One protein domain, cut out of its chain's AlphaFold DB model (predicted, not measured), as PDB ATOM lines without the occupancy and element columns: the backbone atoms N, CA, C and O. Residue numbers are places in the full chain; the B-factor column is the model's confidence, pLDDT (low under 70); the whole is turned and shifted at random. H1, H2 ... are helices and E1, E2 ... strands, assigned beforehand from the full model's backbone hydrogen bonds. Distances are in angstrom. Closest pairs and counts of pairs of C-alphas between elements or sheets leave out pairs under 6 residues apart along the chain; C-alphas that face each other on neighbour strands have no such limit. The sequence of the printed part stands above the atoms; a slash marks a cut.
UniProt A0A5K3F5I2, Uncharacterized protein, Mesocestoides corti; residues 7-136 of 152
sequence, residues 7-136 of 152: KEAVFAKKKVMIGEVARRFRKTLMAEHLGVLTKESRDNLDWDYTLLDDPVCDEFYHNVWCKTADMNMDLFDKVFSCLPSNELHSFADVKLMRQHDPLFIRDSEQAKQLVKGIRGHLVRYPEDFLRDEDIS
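Overview. This is residues 7 to 136 of the 152 residues of an uncharacterized protein of Mesocestoides corti (UniProt A0A5K3F5I2). One long helix, H4, runs through the middle of a loose model, with the strand hairpin E1 and E2, H1 and H3 toward one end and H5, H6 and H7 toward the other. H7 folds back beside the later part of H4, and residues 118 to 136, with no named element, pass the middle and run on to the last printed residue. The printed part has 130 residues, with seven named helices and two antiparallel strands in the order E1 E2 H1 H2 H3 H4 H5 H6 H7, and is mostly helix. The radius of gyration of the C-alphas is 18.4 A and the spans are 56 by 40 by 22 A.

Arrangement. E1, residues 7 to 11, and E2, residues 14 to 19, form an antiparallel hairpin, with N 9 and O 16 2.9 A apart, within hydrogen-bond range. H1, residues 20 to 33, touches H3, residues 49 to 53, with residues 27 to 31 alone; their closest C-alphas, Lys 27 and Leu 52, are 6.2 A apart. H2, residues 39 to 43, touches no helix. H4, residues 58 to 80, is the hub; it and H3 only just touch, only at the corner, with 3 pairs of C-alphas within 8 A, the closest Leu 51 and Phe 60 at 5.6 A. H5, residues 91 to 97, touches no helix. H6, residues 103 to 106, touches H4, the closest C-alphas being Val 79 and Leu 103, 5.0 A. H7, residues 108 to 117, touches residues 72 to 79 of H4, closest at Val 79 and Ala 111, 5.8 A, at a shallow tilt of 8 degrees, opposite ways. Every O i to N i+4 pair is within hydrogen-bond range in H1, H2 and H5, against 16 of 19 in H4, 4 of 6 in H7 and 0 of 1 in H3, where 2 of 2 O i to N i+3 pairs are; H6 is too short for an i+4 pair.

Along the chain. E1 begins at C-alpha 7, (182.994, 198.873, 128.528). E2 is 16.0 A long, H1 20.1 A, H4 30.9 A and H7 15.0 A. H7 ends at C-alpha 117, (212.316, 188.759, 147.893).

Size, cuts and confidence. The C-alphas farthest apart, Glu 8 and Gln 99, are 56.2 A apart. The printed part has no cut and no long link. Its mean pLDDT is 95.6, and no printed residue is under 70.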
ATOM      1  N   LYS A   7     182.767 200.178 129.168       89.75
ATOM      2  CA  LYS A   7     182.994 198.873 128.528       89.75
ATOM      3  C   LYS A   7     182.513 197.757 129.460       89.75
ATOM      4  O   LYS A   7     182.695 197.862 130.674       89.75
ATOM      5  N   GLU A   8     181.915 196.711 128.892       93.38
ATOM      6  CA  GLU A   8     181.556 195.502 129.644       93.38
ATOM      7  C   GLU A   8     182.832 194.779 130.104       93.38
ATOM      8  O   GLU A   8     183.821 194.693 129.372       93.38
ATOM      9  N   ALA A   9     182.805 194.274 131.330       92.19
ATOM     10  CA  ALA A   9     183.840 193.439 131.921       92.19
ATOM     11  C   ALA A   9     183.213 192.464 132.927       92.19
ATOM     12  O   ALA A   9     182.017 192.536 133.216       92.19
ATOM     13  N   VAL A  10     184.024 191.556 133.466       94.00
ATOM     14  CA  VAL A  10     183.595 190.559 134.450       94.00
ATOM     15  C   VAL A  10     184.439 190.709 135.703       94.00
ATOM     16  O   VAL A  10     185.655 190.595 135.617       94.00
ATOM     17  N   PHE A  11     183.781 190.959 136.834       95.25
ATOM     18  CA  PHE A  11     184.372 191.031 138.169       95.25
ATOM     19  C   PHE A  11     183.750 189.958 139.058       95.25
ATOM     20  O   PHE A  11     182.529 189.944 139.221       95.25
ATOM     21  N   ALA A  12     184.554 189.045 139.604       94.75
ATOM     22  CA  ALA A  12     184.093 187.915 140.416       94.75
ATOM     23  C   ALA A  12     182.875 187.196 139.790       94.75
ATOM     24  O   ALA A  12     181.843 186.977 140.430       94.75
ATOM     25  N   LYS A  13     182.980 186.868 138.491       93.81
ATOM     26  CA  LYS A  13     181.927 186.230 137.665       93.81
ATOM     27  C   LYS A  13     180.655 187.067 137.442       93.81
ATOM     28  O   LYS A  13     179.692 186.566 136.865       93.81
ATOM     29  N   LYS A  14     180.632 188.342 137.841       95.75
ATOM     30  CA  LYS A  14     179.517 189.271 137.603       95.75
ATOM     31  C   LYS A  14     179.866 190.254 136.495       95.75
ATOM     32  O   LYS A  14     180.942 190.845 136.493       95.75
ATOM     33  N   LYS A  15     178.938 190.450 135.558       96.38
ATOM     34  CA  LYS A  15     179.079 191.469 134.513       96.38
ATOM     35  C   LYS A  15     178.972 192.863 135.120       96.38
ATOM     36  O   LYS A  15     178.044 193.135 135.881       96.38
ATOM     37  N   VAL A  16     179.901 193.739 134.762       94.62
ATOM     38  CA  VAL A  16     179.968 195.126 135.227       94.62
ATOM     39  C   VAL A  16     180.298 196.061 134.068       94.62
ATOM     40  O   VAL A  16     180.958 195.669 133.105       94.62
ATOM     41  N   MET A  17     179.862 197.314 134.175       95.12
ATOM     42  CA  MET A  17     180.229 198.378 133.242       95.12
ATOM     43  C   MET A  17     181.336 199.223 133.863       95.12
ATOM     44  O   MET A  17     181.151 199.784 134.941       95.12
ATOM     45  N   ILE A  18     182.483 199.325 133.191       93.00
ATOM     46  CA  ILE A  18     183.654 200.029 133.722       93.00
ATOM     47  C   ILE A  18     184.047 201.173 132.794       93.00
ATOM     48  O   ILE A  18     184.172 200.989 131.582       93.00
ATOM     49  N   GLY A  19     184.296 202.349 133.369       94.00
ATOM     50  CA  GLY A  19     184.899 203.467 132.651       94.00
ATOM     51  C   GLY A  19     186.367 203.195 132.317       94.00
ATOM     52  O   GLY A  19     187.145 202.766 133.171       94.00
ATOM     53  N   GLU A  20     186.764 203.481 131.079       91.44
ATOM     54  CA  GLU A  20     188.119 203.218 130.578       91.44
ATOM     55  C   GLU A  20     189.221 203.927 131.380       91.44
ATOM     56  O   GLU A  20     190.250 203.324 131.690       91.44
ATOM     57  N   VAL A  21     188.993 205.185 131.771       93.69
ATOM     58  CA  VAL A  21     189.961 205.968 132.554       93.69
ATOM     59  C   VAL A  21     190.180 205.348 133.932       93.69
ATOM     60  O   VAL A  21     191.325 205.097 134.303       93.69
ATOM     61  N   ALA A  22     189.100 205.037 134.655       92.94
ATOM     62  CA  ALA A  22     189.171 204.419 135.979       92.94
ATOM     63  C   ALA A  22     189.827 203.033 135.921       92.94
ATOM     64  O   ALA A  22     190.684 202.719 136.744       92.94
ATOM     65  N   ARG A  23     189.491 202.225 134.902       93.75
ATOM     66  CA  ARG A  23     190.123 200.918 134.676       93.75
ATOM     67  C   ARG A  23     191.629 201.051 134.469       93.75
ATOM     68  O   ARG A  23     192.389 200.348 135.131       93.75
ATOM     69  N   ARG A  24     192.053 201.918 133.543       94.69
ATOM     70  CA  ARG A  24     193.474 202.128 133.227       94.69
ATOM     71  C   ARG A  24     194.229 202.616 134.456       94.69
ATOM     72  O   ARG A  24     195.248 202.032 134.795       94.69
ATOM     73  N   PHE A  25     193.693 203.626 135.137       96.19
ATOM     74  CA  PHE A  25     194.298 204.198 136.334       96.19
ATOM     75  C   PHE A  25     194.475 203.153 137.442       96.19
ATOM     76  O   PHE A  25     195.595 202.938 137.897       96.19
ATOM     77  N   ARG A  26     193.410 202.415 137.791       96.62
ATOM     78  CA  ARG A  26     193.471 201.321 138.775       96.62
ATOM     79  C   ARG A  26     194.515 200.273 138.394       96.62
ATOM     80  O   ARG A  26     195.321 199.889 139.233       96.62
ATOM     81  N   LYS A  27     194.489 199.788 137.147       96.31
ATOM     82  CA  LYS A  27     195.407 198.735 136.688       96.31
ATOM     83  C   LYS A  27     196.863 199.195 136.759       96.31
ATOM     84  O   LYS A  27     197.709 198.412 137.172       96.31
ATOM     85  N   THR A  28     197.144 200.451 136.404       96.94
ATOM     86  CA  THR A  28     198.483 201.040 136.525       96.94
ATOM     87  C   THR A  28     198.932 201.127 137.982       96.94
ATOM     88  O   THR A  28     200.012 200.638 138.279       96.94
ATOM     89  N   LEU A  29     198.103 201.653 138.890       98.00
ATOM     90  CA  LEU A  29     198.454 201.738 140.315       98.00
ATOM     91  C   LEU A  29     198.685 200.360 140.940       98.00
ATOM     92  O   LEU A  29     199.657 200.151 141.656       98.00
ATOM     93  N   MET A  30     197.822 199.388 140.644       97.94
ATOM     94  CA  MET A  30     198.008 198.026 141.147       97.94
ATOM     95  C   MET A  30     199.288 197.396 140.597       97.94
ATOM     96  O   MET A  30     200.026 196.763 141.345       97.94
ATOM     97  N   ALA A  31     199.585 197.603 139.312       97.19
ATOM     98  CA  ALA A  31     200.833 197.137 138.722       97.19
ATOM     99  C   ALA A  31     202.063 197.824 139.339       97.19
ATOM    100  O   ALA A  31     203.086 197.172 139.515       97.19
ATOM    101  N   GLU A  32     201.979 199.106 139.689       97.00
ATOM    102  CA  GLU A  32     203.028 199.837 140.407       97.00
ATOM    103  C   GLU A  32     203.274 199.254 141.798       97.00
ATOM    104  O   GLU A  32     204.392 198.841 142.104       97.00
ATOM    105  N   HIS A  33     202.223 199.119 142.609       97.62
ATOM    106  CA  HIS A  33     202.338 198.603 143.973       97.62
ATOM    107  C   HIS A  33     202.783 197.139 144.040       97.62
ATOM    108  O   HIS A  33     203.466 196.766 144.992       97.62
ATOM    109  N   LEU A  34     202.458 196.334 143.025       97.44
ATOM    110  CA  LEU A  34     202.926 194.951 142.877       97.44
ATOM    111  C   LEU A  34     204.280 194.844 142.150       97.44
ATOM    112  O   LEU A  34     204.761 193.738 141.914       97.44
ATOM    113  N   GLY A  35     204.896 195.962 141.751       96.44
ATOM    114  CA  GLY A  35     206.205 195.974 141.096       96.44
ATOM    115  C   GLY A  35     206.228 195.293 139.721       96.44
ATOM    116  O   GLY A  35     207.181 194.586 139.418       96.44
ATOM    117  N   VAL A  36     205.181 195.469 138.906       96.31
ATOM    118  CA  VAL A  36     204.977 194.835 137.580       96.31
ATOM    119  C   VAL A  36     204.647 195.823 136.455       96.31
ATOM    120  O   VAL A  36     203.932 195.511 135.493       96.31
ATOM    121  N   LEU A  37     205.143 197.058 136.558       93.50
ATOM    122  CA  LEU A  37     204.947 198.078 135.522       93.50
ATOM    123  C   LEU A  37     205.705 197.778 134.226       93.50
ATOM    124  O   LEU A  37     205.206 198.100 133.144       93.50
ATOM    125  N   THR A  38     206.885 197.169 134.321       91.81
ATOM    126  CA  THR A  38     207.755 196.915 133.166       91.81
ATOM    127  C   THR A  38     207.520 195.526 132.580       91.81
ATOM    128  O   THR A  38     206.823 194.699 133.163       91.81
ATOM    129  N   LYS A  39     208.077 195.250 131.401       89.88
ATOM    130  CA  LYS A  39     207.985 193.911 130.811       89.88
ATOM    131  C   LYS A  39     208.876 192.919 131.565       89.88
ATOM    132  O   LYS A  39     208.427 191.835 131.901       89.88
ATOM    133  N   GLU A  40     210.079 193.341 131.933       90.00
ATOM    134  CA  GLU A  40     211.083 192.523 132.623       90.00
ATOM    135  C   GLU A  40     210.580 192.045 133.995       90.00
ATOM    136  O   GLU A  40     210.821 190.912 134.408       90.00
ATOM    137  N   SER A  41     209.826 192.901 134.694       90.31
ATOM    138  CA  SER A  41     209.178 192.554 135.966       90.31
ATOM    139  C   SER A  41     207.986 191.604 135.809       90.31
ATOM    140  O   SER A  41     207.608 190.931 136.771       90.31
ATOM    141  N   ARG A  42     207.401 191.522 134.608       91.44
ATOM    142  CA  ARG A  42     206.338 190.563 134.273       91.44
ATOM    143  C   ARG A  42     206.885 189.222 133.807       91.44
ATOM    144  O   ARG A  42     206.238 188.212 134.043       91.44
ATOM    145  N   ASP A  43     208.067 189.196 133.200       89.06
ATOM    146  CA  ASP A  43     208.680 187.957 132.708       89.06
ATOM    147  C   ASP A  43     209.042 186.986 133.853       89.06
ATOM    148  O   ASP A  43     209.132 185.782 133.636       89.06
ATOM    149  N   ASN A  44     209.184 187.495 135.083       84.38
ATOM    150  CA  ASN A  44     209.492 186.721 136.293       84.38
ATOM    151  C   ASN A  44     208.296 186.618 137.263       84.38
ATOM    152  O   ASN A  44     208.475 186.533 138.477       84.38
ATOM    153  N   LEU A  45     207.067 186.701 136.746       90.88
ATOM    154  CA  LEU A  45     205.844 186.591 137.537       90.88
ATOM    155  C   LEU A  45     205.584 185.157 138.018       90.88
ATOM    156  O   LEU A  45     205.545 184.221 137.228       90.88
ATOM    157  N   ASP A  46     205.300 185.017 139.307       91.81
ATOM    158  CA  ASP A  46     204.802 183.798 139.949       91.81
ATOM    159  C   ASP A  46     203.263 183.680 139.926       91.81
ATOM    160  O   ASP A  46     202.710 182.704 140.428       91.81
ATOM    161  N   TRP A  47     202.565 184.656 139.331       94.88
ATOM    162  CA  TRP A  47     201.105 184.704 139.200       94.88
ATOM    163  C   TRP A  47     200.672 185.293 137.848       94.88
ATOM    164  O   TRP A  47     201.433 185.990 137.177       94.88
ATOM    165  N   ASP A  48     199.438 185.021 137.422       94.81
ATOM    166  CA  ASP A  48     198.938 185.461 136.115       94.81
ATOM    167  C   ASP A  48     198.629 186.971 136.080       94.81
ATOM    168  O   ASP A  48     197.678 187.440 136.707       94.81
ATOM    169  N   TYR A  49     199.372 187.737 135.269       95.00
ATOM    170  CA  TYR A  49     199.168 189.179 135.078       95.00
ATOM    171  C   TYR A  49     197.724 189.560 134.702       95.00
ATOM    172  O   TYR A  49     197.288 190.680 134.993       95.00
ATOM    173  N   THR A  50     196.964 188.661 134.062       94.62
ATOM    174  CA  THR A  50     195.564 188.928 133.696       94.62
ATOM    175  C   THR A  50     194.642 189.080 134.908       94.62
ATOM    176  O   THR A  50     193.613 189.744 134.796       94.62
ATOM    177  N   LEU A  51     195.043 188.607 136.095       96.38
ATOM    178  CA  LEU A  51     194.311 188.813 137.350       96.38
ATOM    179  C   LEU A  51     194.108 190.300 137.683       96.38
ATOM    180  O   LEU A  51     193.115 190.672 138.301       96.38
ATOM    181  N   LEU A  52     194.975 191.192 137.186       96.06
ATOM    182  CA  LEU A  52     194.774 192.639 137.311       96.06
ATOM    183  C   LEU A  52     193.525 193.153 136.581       96.06
ATOM    184  O   LEU A  52     193.098 194.286 136.837       96.06
ATOM    185  N   ASP A  53     192.960 192.396 135.641       94.88
ATOM    186  CA  ASP A  53     191.709 192.746 134.973       94.88
ATOM    187  C   ASP A  53     190.471 192.433 135.827       94.88
ATOM    188  O   ASP A  53     189.473 193.123 135.633       94.88
ATOM    189  N   ASP A  54     190.560 191.529 136.813       96.38
ATOM    190  CA  ASP A  54     189.510 191.229 137.802       96.38
ATOM    191  C   ASP A  54     190.035 191.438 139.242       96.38
ATOM    192  O   ASP A  54     190.399 190.486 139.936       96.38
ATOM    193  N   PRO A  55     190.086 192.695 139.723       93.94
ATOM    194  CA  PRO A  55     190.725 193.048 140.990       93.94
ATOM    195  C   PRO A  55     189.969 192.591 142.246       93.94
ATOM    196  O   PRO A  55     190.417 192.880 143.352       93.94
ATOM    197  N   VAL A  56     188.796 191.974 142.099       96.06
ATOM    198  CA  VAL A  56     187.940 191.561 143.225       96.06
ATOM    199  C   VAL A  56     187.737 190.051 143.278       96.06
ATOM    200  O   VAL A  56     186.991 189.572 144.129       96.06
ATOM    201  N   CYS A  57     188.350 189.294 142.367       97.25
ATOM    202  CA  CYS A  57     188.335 187.843 142.471       97.25
ATOM    203  C   CYS A  57     189.237 187.380 143.624       97.25
ATOM    204  O   CYS A  57     190.272 187.989 143.902       97.25
ATOM    205  N   ASP A  58     188.850 186.278 144.272       97.69
ATOM    206  CA  ASP A  58     189.569 185.752 145.438       97.69
ATOM    207  C   ASP A  58     191.033 185.437 145.126       97.69
ATOM    208  O   ASP A  58     191.896 185.676 145.967       97.69
ATOM    209  N   GLU A  59     191.309 184.955 143.912       97.44
ATOM    210  CA  GLU A  59     192.658 184.632 143.448       97.44
ATOM    211  C   GLU A  59     193.558 185.873 143.446       97.44
ATOM    212  O   GLU A  59     194.653 185.857 144.001       97.44
ATOM    213  N   PHE A  60     193.084 186.991 142.886       97.94
ATOM    214  CA  PHE A  60     193.844 188.237 142.909       97.94
ATOM    215  C   PHE A  60     193.955 188.799 144.329       97.94
ATOM    216  O   PHE A  60     195.041 189.185 144.762       97.94
ATOM    217  N   TYR A  61     192.845 188.861 145.064       97.88
ATOM    218  CA  TYR A  61     192.828 189.521 146.365       97.88
ATOM    219  C   TYR A  61     193.690 188.785 147.398       97.88
ATOM    220  O   TYR A  61     194.565 189.395 148.012       97.88
ATOM    221  N   HIS A  62     193.508 187.476 147.559       97.88
ATOM    222  CA  HIS A  62     194.213 186.715 148.590       97.88
ATOM    223  C   HIS A  62     195.618 186.307 148.134       97.88
ATOM    224  O   HIS A  62     196.595 186.574 148.834       97.88
ATOM    225  N   ASN A  63     195.736 185.702 146.946       97.25
ATOM    226  CA  ASN A  63     196.978 185.042 146.529       97.25
ATOM    227  C   ASN A  63     197.983 185.986 145.862       97.25
ATOM    228  O   ASN A  63     199.155 185.627 145.755       97.25
ATOM    229  N   VAL A  64     197.556 187.184 145.447       97.69
ATOM    230  CA  VAL A  64     198.444 188.201 144.864       97.69
ATOM    231  C   VAL A  64     198.559 189.406 145.785       97.69
ATOM    232  O   VAL A  64     199.645 189.681 146.290       97.69
ATOM    233  N   TRP A  65     197.456 190.121 146.021       98.31
ATOM    234  CA  TRP A  65     197.468 191.394 146.740       98.31
ATOM    235  C   TRP A  65     197.856 191.216 148.211       98.31
ATOM    236  O   TRP A  65     198.899 191.713 148.630       98.31
ATOM    237  N   CYS A  66     197.069 190.463 148.983       98.00
ATOM    238  CA  CYS A  66     197.347 190.213 150.396       98.00
ATOM    239  C   CYS A  66     198.676 189.490 150.599       98.00
ATOM    240  O   CYS A  66     199.514 189.977 151.348       98.00
ATOM    241  N   LYS A  67     198.915 188.398 149.863       97.50
ATOM    242  CA  LYS A  67     200.166 187.639 149.969       97.50
ATOM    243  C   LYS A  67     201.406 188.510 149.746       97.50
ATOM    244  O   LYS A  67     202.357 188.410 150.512       97.50
ATOM    245  N   THR A  68     201.403 189.378 148.729       97.81
ATOM    246  CA  THR A  68     202.532 190.291 148.477       97.81
ATOM    247  C   THR A  68     202.688 191.302 149.614       97.81
ATOM    248  O   THR A  68     203.807 191.549 150.053       97.81
ATOM    249  N   ALA A  69     201.577 191.857 150.111       98.31
ATOM    250  CA  ALA A  69     201.577 192.802 151.227       98.31
ATOM    251  C   ALA A  69     202.177 192.193 152.505       98.31
ATOM    252  O   ALA A  69     203.008 192.829 153.155       98.31
ATOM    253  N   ASP A  70     201.773 190.965 152.829       97.38
ATOM    254  CA  ASP A  70     202.204 190.232 154.020       97.38
ATOM    255  C   ASP A  70     203.686 189.828 153.893       97.38
ATOM    256  O   ASP A  70     204.493 190.133 154.765       97.38
ATOM    257  N   MET A  71     204.093 189.267 152.745       97.19
ATOM    258  CA  MET A  71     205.498 188.910 152.492       97.19
ATOM    259  C   MET A  71     206.441 190.118 152.548       97.19
ATOM    260  O   MET A  71     207.544 190.023 153.089       97.19
ATOM    261  N   ASN A  72     206.035 191.251 151.968       97.94
ATOM    262  CA  ASN A  72     206.837 192.465 152.033       97.94
ATOM    263  C   ASN A  72     206.933 192.974 153.474       97.94
ATOM    264  O   ASN A  72     208.033 193.333 153.886       97.94
ATOM    265  N   MET A  73     205.830 192.984 154.233       97.44
ATOM    266  CA  MET A  73     205.830 193.382 155.646       97.44
ATOM    267  C   MET A  73     206.836 192.552 156.456       97.44
ATOM    268  O   MET A  73     207.721 193.132 157.085       97.44
ATOM    269  N   ASP A  74     206.791 191.222 156.341       96.69
ATOM    270  CA  ASP A  74     207.712 190.316 157.043       96.69
ATOM    271  C   ASP A  74     209.184 190.598 156.702       96.69
ATOM    272  O   ASP A  74     210.062 190.609 157.570       96.69
ATOM    273  N   LEU A  75     209.482 190.824 155.418       97.88
ATOM    274  CA  LEU A  75     210.839 191.129 154.962       97.88
ATOM    275  C   LEU A  75     211.309 192.497 155.456       97.88
ATOM    276  O   LEU A  75     212.469 192.628 155.854       97.88
ATOM    277  N   PHE A  76     210.433 193.500 155.441       97.44
ATOM    278  CA  PHE A  76     210.748 194.830 155.943       97.44
ATOM    279  C   PHE A  76     211.061 194.791 157.442       97.44
ATOM    280  O   PHE A  76     212.135 195.243 157.847       97.44
ATOM    281  N   ASP A  77     210.197 194.171 158.243       95.56
ATOM    282  CA  ASP A  77     210.389 194.041 159.690       95.56
ATOM    283  C   ASP A  77     211.668 193.265 160.017       95.56
ATOM    284  O   ASP A  77     212.490 193.710 160.824       95.56
ATOM    285  N   LYS A  78     211.916 192.152 159.317       96.19
ATOM    286  CA  LYS A  78     213.113 191.330 159.529       96.19
ATOM    287  C   LYS A  78     214.414 192.038 159.157       96.19
ATOM    288  O   LYS A  78     215.417 191.883 159.853       96.19
ATOM    289  N   VAL A  79     214.442 192.748 158.029       97.81
ATOM    290  CA  VAL A  79     215.681 193.350 157.514       97.81
ATOM    291  C   VAL A  79     215.983 194.678 158.203       97.81
ATOM    292  O   VAL A  79     217.143 194.947 158.531       97.81
ATOM    293  N   PHE A  80     214.958 195.500 158.417       96.69
ATOM    294  CA  PHE A  80     215.118 196.897 158.815       96.69
ATOM    295  C   PHE A  80     214.596 197.214 160.214       96.69
ATOM    296  O   PHE A  80     214.919 198.288 160.716       96.69
ATOM    297  N   SER A  81     213.846 196.307 160.850       95.81
ATOM    298  CA  SER A  81     213.217 196.546 162.156       95.81
ATOM    299  C   SER A  81     212.365 197.825 162.142       95.81
ATOM    300  O   SER A  81     212.552 198.742 162.943       95.81
ATOM    301  N   CYS A  82     211.476 197.901 161.146       92.88
ATOM    302  CA  CYS A  82     210.647 199.058 160.834       92.88
ATOM    303  C   CYS A  82     209.703 199.458 161.973       92.88
ATOM    304  O   CYS A  82     209.318 198.655 162.818       92.88
ATOM    305  N   LEU A  83     209.272 200.719 161.931       94.56
ATOM    306  CA  LEU A  83     208.093 201.194 162.644       94.56
ATOM    307  C   LEU A  83     207.134 201.815 161.623       94.56
ATOM    308  O   LEU A  83     207.609 202.551 160.750       94.56
ATOM    309  N   PRO A  84     205.815 201.610 161.748       95.69
ATOM    310  CA  PRO A  84     205.132 200.738 162.717       95.69
ATOM    311  C   PRO A  84     205.322 199.228 162.426       95.69
ATOM    312  O   PRO A  84     205.627 198.874 161.293       95.69
ATOM    313  N   SER A  85     205.148 198.355 163.431       95.50
ATOM    314  CA  SER A  85     205.247 196.880 163.307       95.50
ATOM    315  C   SER A  85     204.282 196.175 164.270       95.50
ATOM    316  O   SER A  85     204.100 196.633 165.398       95.50
ATOM    317  N   ASN A  86     203.695 195.053 163.839       94.50
ATOM    318  CA  ASN A  86     202.779 194.249 164.661       94.50
ATOM    319  C   ASN A  86     203.474 193.525 165.822       94.50
ATOM    320  O   ASN A  86     202.798 193.096 166.742       94.50
ATOM    321  N   GLU A  87     204.803 193.419 165.825       93.88
ATOM    322  CA  GLU A  87     205.550 192.777 166.918       93.88
ATOM    323  C   GLU A  87     205.766 193.710 168.126       93.88
ATOM    324  O   GLU A  87     206.326 193.303 169.144       93.88
ATOM    325  N   LEU A  88     205.375 194.985 168.013       96.75
ATOM    326  CA  LEU A  88     205.671 196.032 168.991       96.75
ATOM    327  C   LEU A  88     204.371 196.627 169.533       96.75
ATOM    328  O   LEU A  88     203.845 197.610 169.005       96.75
ATOM    329  N   HIS A  89     203.859 196.033 170.608       97.62
ATOM    330  CA  HIS A  89     202.569 196.410 171.186       97.62
ATOM    331  C   HIS A  89     202.659 197.582 172.176       97.62
ATOM    332  O   HIS A  89     201.631 198.170 172.500       97.62
ATOM    333  N   SER A  90     203.866 197.950 172.629       97.81
ATOM    334  CA  SER A  90     204.100 199.016 173.612       97.81
ATOM    335  C   SER A  90     205.312 199.906 173.300       97.81
ATOM    336  O   SER A  90     206.224 199.538 172.550       97.81
ATOM    337  N   PHE A  91     205.396 201.082 173.934       96.81
ATOM    338  CA  PHE A  91     206.592 201.930 173.873       96.81
ATOM    339  C   PHE A  91     207.813 201.245 174.505       96.81
ATOM    340  O   PHE A  91     208.954 201.528 174.117       96.81
ATOM    341  N   ALA A  92     207.592 200.344 175.467       97.50
ATOM    342  CA  ALA A  92     208.646 199.530 176.059       97.50
ATOM    343  C   ALA A  92     209.245 198.555 175.032       97.50
ATOM    344  O   ALA A  92     210.473 198.480 174.931       97.50
ATOM    345  N   ASP A  93     208.409 197.903 174.216       97.44
ATOM    346  CA  ASP A  93     208.857 197.014 173.134       97.44
ATOM    347  C   ASP A  93     209.680 197.784 172.102       97.44
ATOM    348  O   ASP A  93     210.785 197.373 171.740       97.44
ATOM    349  N   VAL A  94     209.202 198.965 171.687       96.88
ATOM    350  CA  VAL A  94     209.934 199.844 170.759       96.88
ATOM    351  C   VAL A  94     211.297 200.229 171.331       96.88
ATOM    352  O   VAL A  94     212.303 200.232 170.615       96.88
ATOM    353  N   LYS A  95     211.356 200.562 172.626       97.12
ATOM    354  CA  LYS A  95     212.611 200.917 173.294       97.12
ATOM    355  C   LYS A  95     213.577 199.737 173.329       97.12
ATOM    356  O   LYS A  95     214.760 199.957 173.087       97.12
ATOM    357  N   LEU A  96     213.093 198.530 173.620       96.38
ATOM    358  CA  LEU A  96     213.905 197.314 173.643       96.38
ATOM    359  C   LEU A  96     214.427 196.967 172.244       96.38
ATOM    360  O   LEU A  96     215.624 196.747 172.080       96.38
ATOM    361  N   MET A  97     213.566 196.998 171.226       95.94
ATOM    362  CA  MET A  97     213.950 196.735 169.837       95.94
ATOM    363  C   MET A  97     215.080 197.670 169.386       95.94
ATOM    364  O   MET A  97     216.094 197.205 168.869       95.94
ATOM    365  N   ARG A  98     214.970 198.972 169.686       95.25
ATOM    366  CA  ARG A  98     215.977 199.990 169.329       95.25
ATOM    367  C   ARG A  98     217.332 199.829 170.027       95.25
ATOM    368  O   ARG A  98     218.273 200.525 169.653       95.25
ATOM    369  N   GLN A  99     217.452 198.968 171.041       96.38
ATOM    370  CA  GLN A  99     218.748 198.655 171.659       96.38
ATOM    371  C   GLN A  99     219.597 197.717 170.800       96.38
ATOM    372  O   GLN A  99     220.796 197.587 171.047       96.38
ATOM    373  N   HIS A 100     218.995 197.061 169.809       93.50
ATOM    374  CA  HIS A 100     219.690 196.162 168.911       93.50
ATOM    375  C   HIS A 100     219.743 196.743 167.496       93.50
ATOM    376  O   HIS A 100     218.754 197.261 166.988       93.50
ATOM    377  N   ASP A 101     220.888 196.603 166.827       96.56
ATOM    378  CA  ASP A 101     221.041 197.079 165.449       96.56
ATOM    379  C   ASP A 101     220.086 196.342 164.493       96.56
ATOM    380  O   ASP A 101     219.822 195.167 164.679       96.56
ATOM    381  N   PRO A 102     219.556 196.921 163.424       97.00
ATOM    382  CA  PRO A 102     218.776 196.154 162.449       97.00
ATOM    383  C   PRO A 102     219.667 195.189 161.640       97.00
ATOM    384  O   PRO A 102     220.894 195.340 161.587       97.00
ATOM    385  N   LEU A 103     219.071 194.186 160.985       97.75
ATOM    386  CA  LEU A 103     219.833 193.160 160.256       97.75
ATOM    387  C   LEU A 103     220.721 193.761 159.160       97.75
ATOM    388  O   LEU A 103     221.859 193.332 159.013       97.75
ATOM    389  N   PHE A 104     220.255 194.785 158.438       97.31
ATOM    390  CA  PHE A 104     221.062 195.425 157.389       97.31
ATOM    391  C   PHE A 104     222.362 196.073 157.894       97.31
ATOM    392  O   PHE A 104     223.277 196.279 157.095       97.31
ATOM    393  N   ILE A 105     222.446 196.380 159.194       97.12
ATOM    394  CA  ILE A 105     223.662 196.865 159.853       97.12
ATOM    395  C   ILE A 105     224.521 195.690 160.325       97.12
ATOM    396  O   ILE A 105     225.721 195.677 160.067       97.12
ATOM    397  N   ARG A 106     223.916 194.692 160.988       97.12
ATOM    398  CA  ARG A 106     224.653 193.544 161.552       97.12
ATOM    399  C   ARG A 106     225.236 192.618 160.480       97.12
ATOM    400  O   ARG A 106     226.355 192.142 160.639       97.12
ATOM    401  N   ASP A 107     224.478 192.352 159.417       97.69
ATOM    402  CA  ASP A 107     224.849 191.472 158.304       97.69
ATOM    403  C   ASP A 107     224.268 192.001 156.981       97.69
ATOM    404  O   ASP A 107     223.164 191.656 156.541       97.69
ATOM    405  N   SER A 108     225.046 192.862 156.325       97.19
ATOM    406  CA  SER A 108     224.658 193.472 155.051       97.19
ATOM    407  C   SER A 108     224.494 192.447 153.922       97.19
ATOM    408  O   SER A 108     223.659 192.640 153.038       97.19
ATOM    409  N   GLU A 109     225.252 191.346 153.931       97.94
ATOM    410  CA  GLU A 109     225.178 190.344 152.863       97.94
ATOM    411  C   GLU A 109     223.904 189.513 152.979       97.94
ATOM    412  O   GLU A 109     223.187 189.351 151.987       97.94
ATOM    413  N   GLN A 110     223.552 189.067 154.188       98.00
ATOM    414  CA  GLN A 110     222.274 188.405 154.422       98.00
ATOM    415  C   GLN A 110     221.098 189.337 154.105       98.00
ATOM    416  O   GLN A 110     220.151 188.921 153.428       98.00
ATOM    417  N   ALA A 111     221.171 190.607 154.517       98.06
ATOM    418  CA  ALA A 111     220.151 191.599 154.197       98.06
ATOM    419  C   ALA A 111     219.961 191.758 152.680       98.06
ATOM    420  O   ALA A 111     218.831 191.681 152.198       98.06
ATOM    421  N   LYS A 112     221.051 191.873 151.906       98.00
ATOM    422  CA  LYS A 112     221.001 191.940 150.433       98.00
ATOM    423  C   LYS A 112     220.345 190.717 149.794       98.00
ATOM    424  O   LYS A 112     219.759 190.851 148.723       98.00
ATOM    425  N   GLN A 113     220.446 189.530 150.396       98.19
ATOM    426  CA  GLN A 113     219.746 188.351 149.878       98.19
ATOM    427  C   GLN A 113     218.250 188.398 150.184       98.19
ATOM    428  O   GLN A 113     217.449 188.110 149.300       98.19
ATOM    429  N   LEU A 114     217.868 188.799 151.399       97.75
ATOM    430  CA  LEU A 114     216.463 188.873 151.805       97.75
ATOM    431  C   LEU A 114     215.685 189.934 151.018       97.75
ATOM    432  O   LEU A 114     214.580 189.657 150.560       97.75
ATOM    433  N   VAL A 115     216.273 191.112 150.779       97.19
ATOM    434  CA  VAL A 115     215.591 192.195 150.043       97.19
ATOM    435  C   VAL A 115     215.289 191.847 148.584       97.19
ATOM    436  O   VAL A 115     214.411 192.464 147.995       97.19
ATOM    437  N   LYS A 116     215.945 190.836 147.994       95.31
ATOM    438  CA  LYS A 116     215.586 190.335 146.651       95.31
ATOM    439  C   LYS A 116     214.201 189.690 146.610       95.31
ATOM    440  O   LYS A 116     213.641 189.555 145.529       95.31
ATOM    441  N   GLY A 117     213.678 189.270 147.762       94.38
ATOM    442  CA  GLY A 117     212.316 188.759 147.893       94.38
ATOM    443  C   GLY A 117     211.252 189.856 147.946       94.38
ATOM    444  O   GLY A 117     210.076 189.544 147.783       94.38
ATOM    445  N   ILE A 118     211.642 191.120 148.156       95.88
ATOM    446  CA  ILE A 118     210.704 192.246 148.192       95.88
ATOM    447  C   ILE A 118     210.287 192.579 146.767       95.88
ATOM    448  O   ILE A 118     211.121 192.736 145.871       95.88
ATOM    449  N   ARG A 119     208.981 192.742 146.568       94.06
ATOM    450  CA  ARG A 119     208.415 193.071 145.264       94.06
ATOM    451  C   ARG A 119     207.416 194.210 145.368       94.06
ATOM    452  O   ARG A 119     206.417 194.113 146.073       94.06
ATOM    453  N   GLY A 120     207.649 195.263 144.590       95.81
ATOM    454  CA  GLY A 120     206.807 196.452 144.632       95.81
ATOM    455  C   GLY A 120     206.896 197.162 145.982       95.81
ATOM    456  O   GLY A 120     207.949 197.177 146.618       95.81
ATOM    457  N   HIS A 121     205.791 197.781 146.390       96.19
ATOM    458  CA  HIS A 121     205.729 198.660 147.566       96.19
ATOM    459  C   HIS A 121     204.543 198.359 148.483       96.19
ATOM    460  O   HIS A 121     204.341 199.054 149.475       96.19
ATOM    461  N   LEU A 122     203.724 197.367 148.134       97.38
ATOM    462  CA  LEU A 122     202.574 196.994 148.940       97.38
ATOM    463  C   LEU A 122     203.044 196.362 150.252       97.38
ATOM    464  O   LEU A 122     203.837 195.429 150.223       97.38
ATOM    465  N   VAL A 123     202.537 196.846 151.379       97.50
ATOM    466  CA  VAL A 123     202.758 196.277 152.713       97.50
ATOM    467  C   VAL A 123     201.424 196.208 153.440       97.50
ATOM    468  O   VAL A 123     200.547 197.047 153.208       97.50
ATOM    469  N   ARG A 124     201.243 195.201 154.296       96.88
ATOM    470  CA  ARG A 124     200.090 195.155 155.196       96.88
ATOM    471  C   ARG A 124     200.234 196.275 156.224       96.88
ATOM    472  O   ARG A 124     201.325 196.525 156.729       96.88
ATOM    473  N   TYR A 125     199.141 196.981 156.497       96.06
ATOM    474  CA  TYR A 125     199.145 197.988 157.549       96.06
ATOM    475  C   TYR A 125     199.189 197.290 158.919       96.06
ATOM    476  O   TYR A 125     198.377 196.391 159.141       96.06
ATOM    477  N   PRO A 126     200.114 197.659 159.820       95.81
ATOM    478  CA  PRO A 126     200.233 197.019 161.123       95.81
ATOM    479  C   PRO A 126     199.159 197.529 162.090       95.81
ATOM    480  O   PRO A 126     199.273 198.617 162.651       95.81
ATOM    481  N   GLU A 127     198.105 196.736 162.267       95.94
ATOM    482  CA  GLU A 127     196.968 197.044 163.144       95.94
ATOM    483  C   GLU A 127     197.275 196.829 164.637       95.94
ATOM    484  O   GLU A 127     196.593 197.404 165.481       95.94
ATOM    485  N   ASP A 128     198.311 196.051 164.973       96.62
ATOM    486  CA  ASP A 128     198.671 195.711 166.359       96.62
ATOM    487  C   ASP A 128     199.745 196.637 166.963       96.62
ATOM    488  O   ASP A 128     200.076 196.530 168.148       96.62
ATOM    489  N   PHE A 129     200.292 197.565 166.174       97.38
ATOM    490  CA  PHE A 129     201.331 198.480 166.642       97.38
ATOM    491  C   PHE A 129     200.820 199.398 167.760       97.38
ATOM    492  O   PHE A 129     199.843 200.122 167.577       97.38
ATOM    493  N   LEU A 130     201.519 199.411 168.900       97.31
ATOM    494  CA  LEU A 130     201.166 200.193 170.096       97.31
ATOM    495  C   LEU A 130     199.746 199.937 170.634       97.31
ATOM    496  O   LEU A 130     199.186 200.792 171.318       97.31
ATOM    497  N   ARG A 131     199.153 198.770 170.355       97.00
ATOM    498  CA  ARG A 131     197.782 198.461 170.792       97.00
ATOM    499  C   ARG A 131     197.593 198.440 172.317       97.00
ATOM    500  O   ARG A 131     196.457 198.547 172.773       97.00
ATOM    501  N   ASP A 132     198.676 198.301 173.086       97.44
ATOM    502  CA  ASP A 132     198.654 198.295 174.554       97.44
ATOM    503  C   ASP A 132     198.896 199.700 175.156       97.44
ATOM    504  O   ASP A 132     198.969 199.846 176.377       97.44
ATOM    505  N   GLU A 133     199.013 200.742 174.323       94.94
ATOM    506  CA  GLU A 133     199.268 202.127 174.738       94.94
ATOM    507  C   GLU A 133     198.053 203.035 174.502       94.94
ATOM    508  O   GLU A 133     197.342 202.924 173.503       94.94
ATOM    509  N   ASP A 134     197.855 204.013 175.389       91.75
ATOM    510  CA  ASP A 134     196.958 205.139 175.116       91.75
ATOM    511  C   ASP A 134     197.714 206.200 174.307       91.75
ATOM    512  O   ASP A 134     198.553 206.934 174.831       91.75
ATOM    513  N   ILE A 135     197.420 206.269 173.008       89.06
ATOM    514  CA  ILE A 135     198.036 207.219 172.069       89.06
ATOM    515  C   ILE A 135     197.393 208.617 172.101       89.06
ATOM    516  O   ILE A 135     197.701 209.465 171.260       89.06
ATOM    517  N   SER A 136     196.507 208.878 173.065       86.00
ATOM    518  CA  SER A 136     195.957 210.211 173.304       86.00
ATOM    519  C   SER A 136     197.035 211.177 173.822       86.00
ATOM    520  O   SER A 136     197.999 210.761 174.469       86.00
TER     521      SER A 136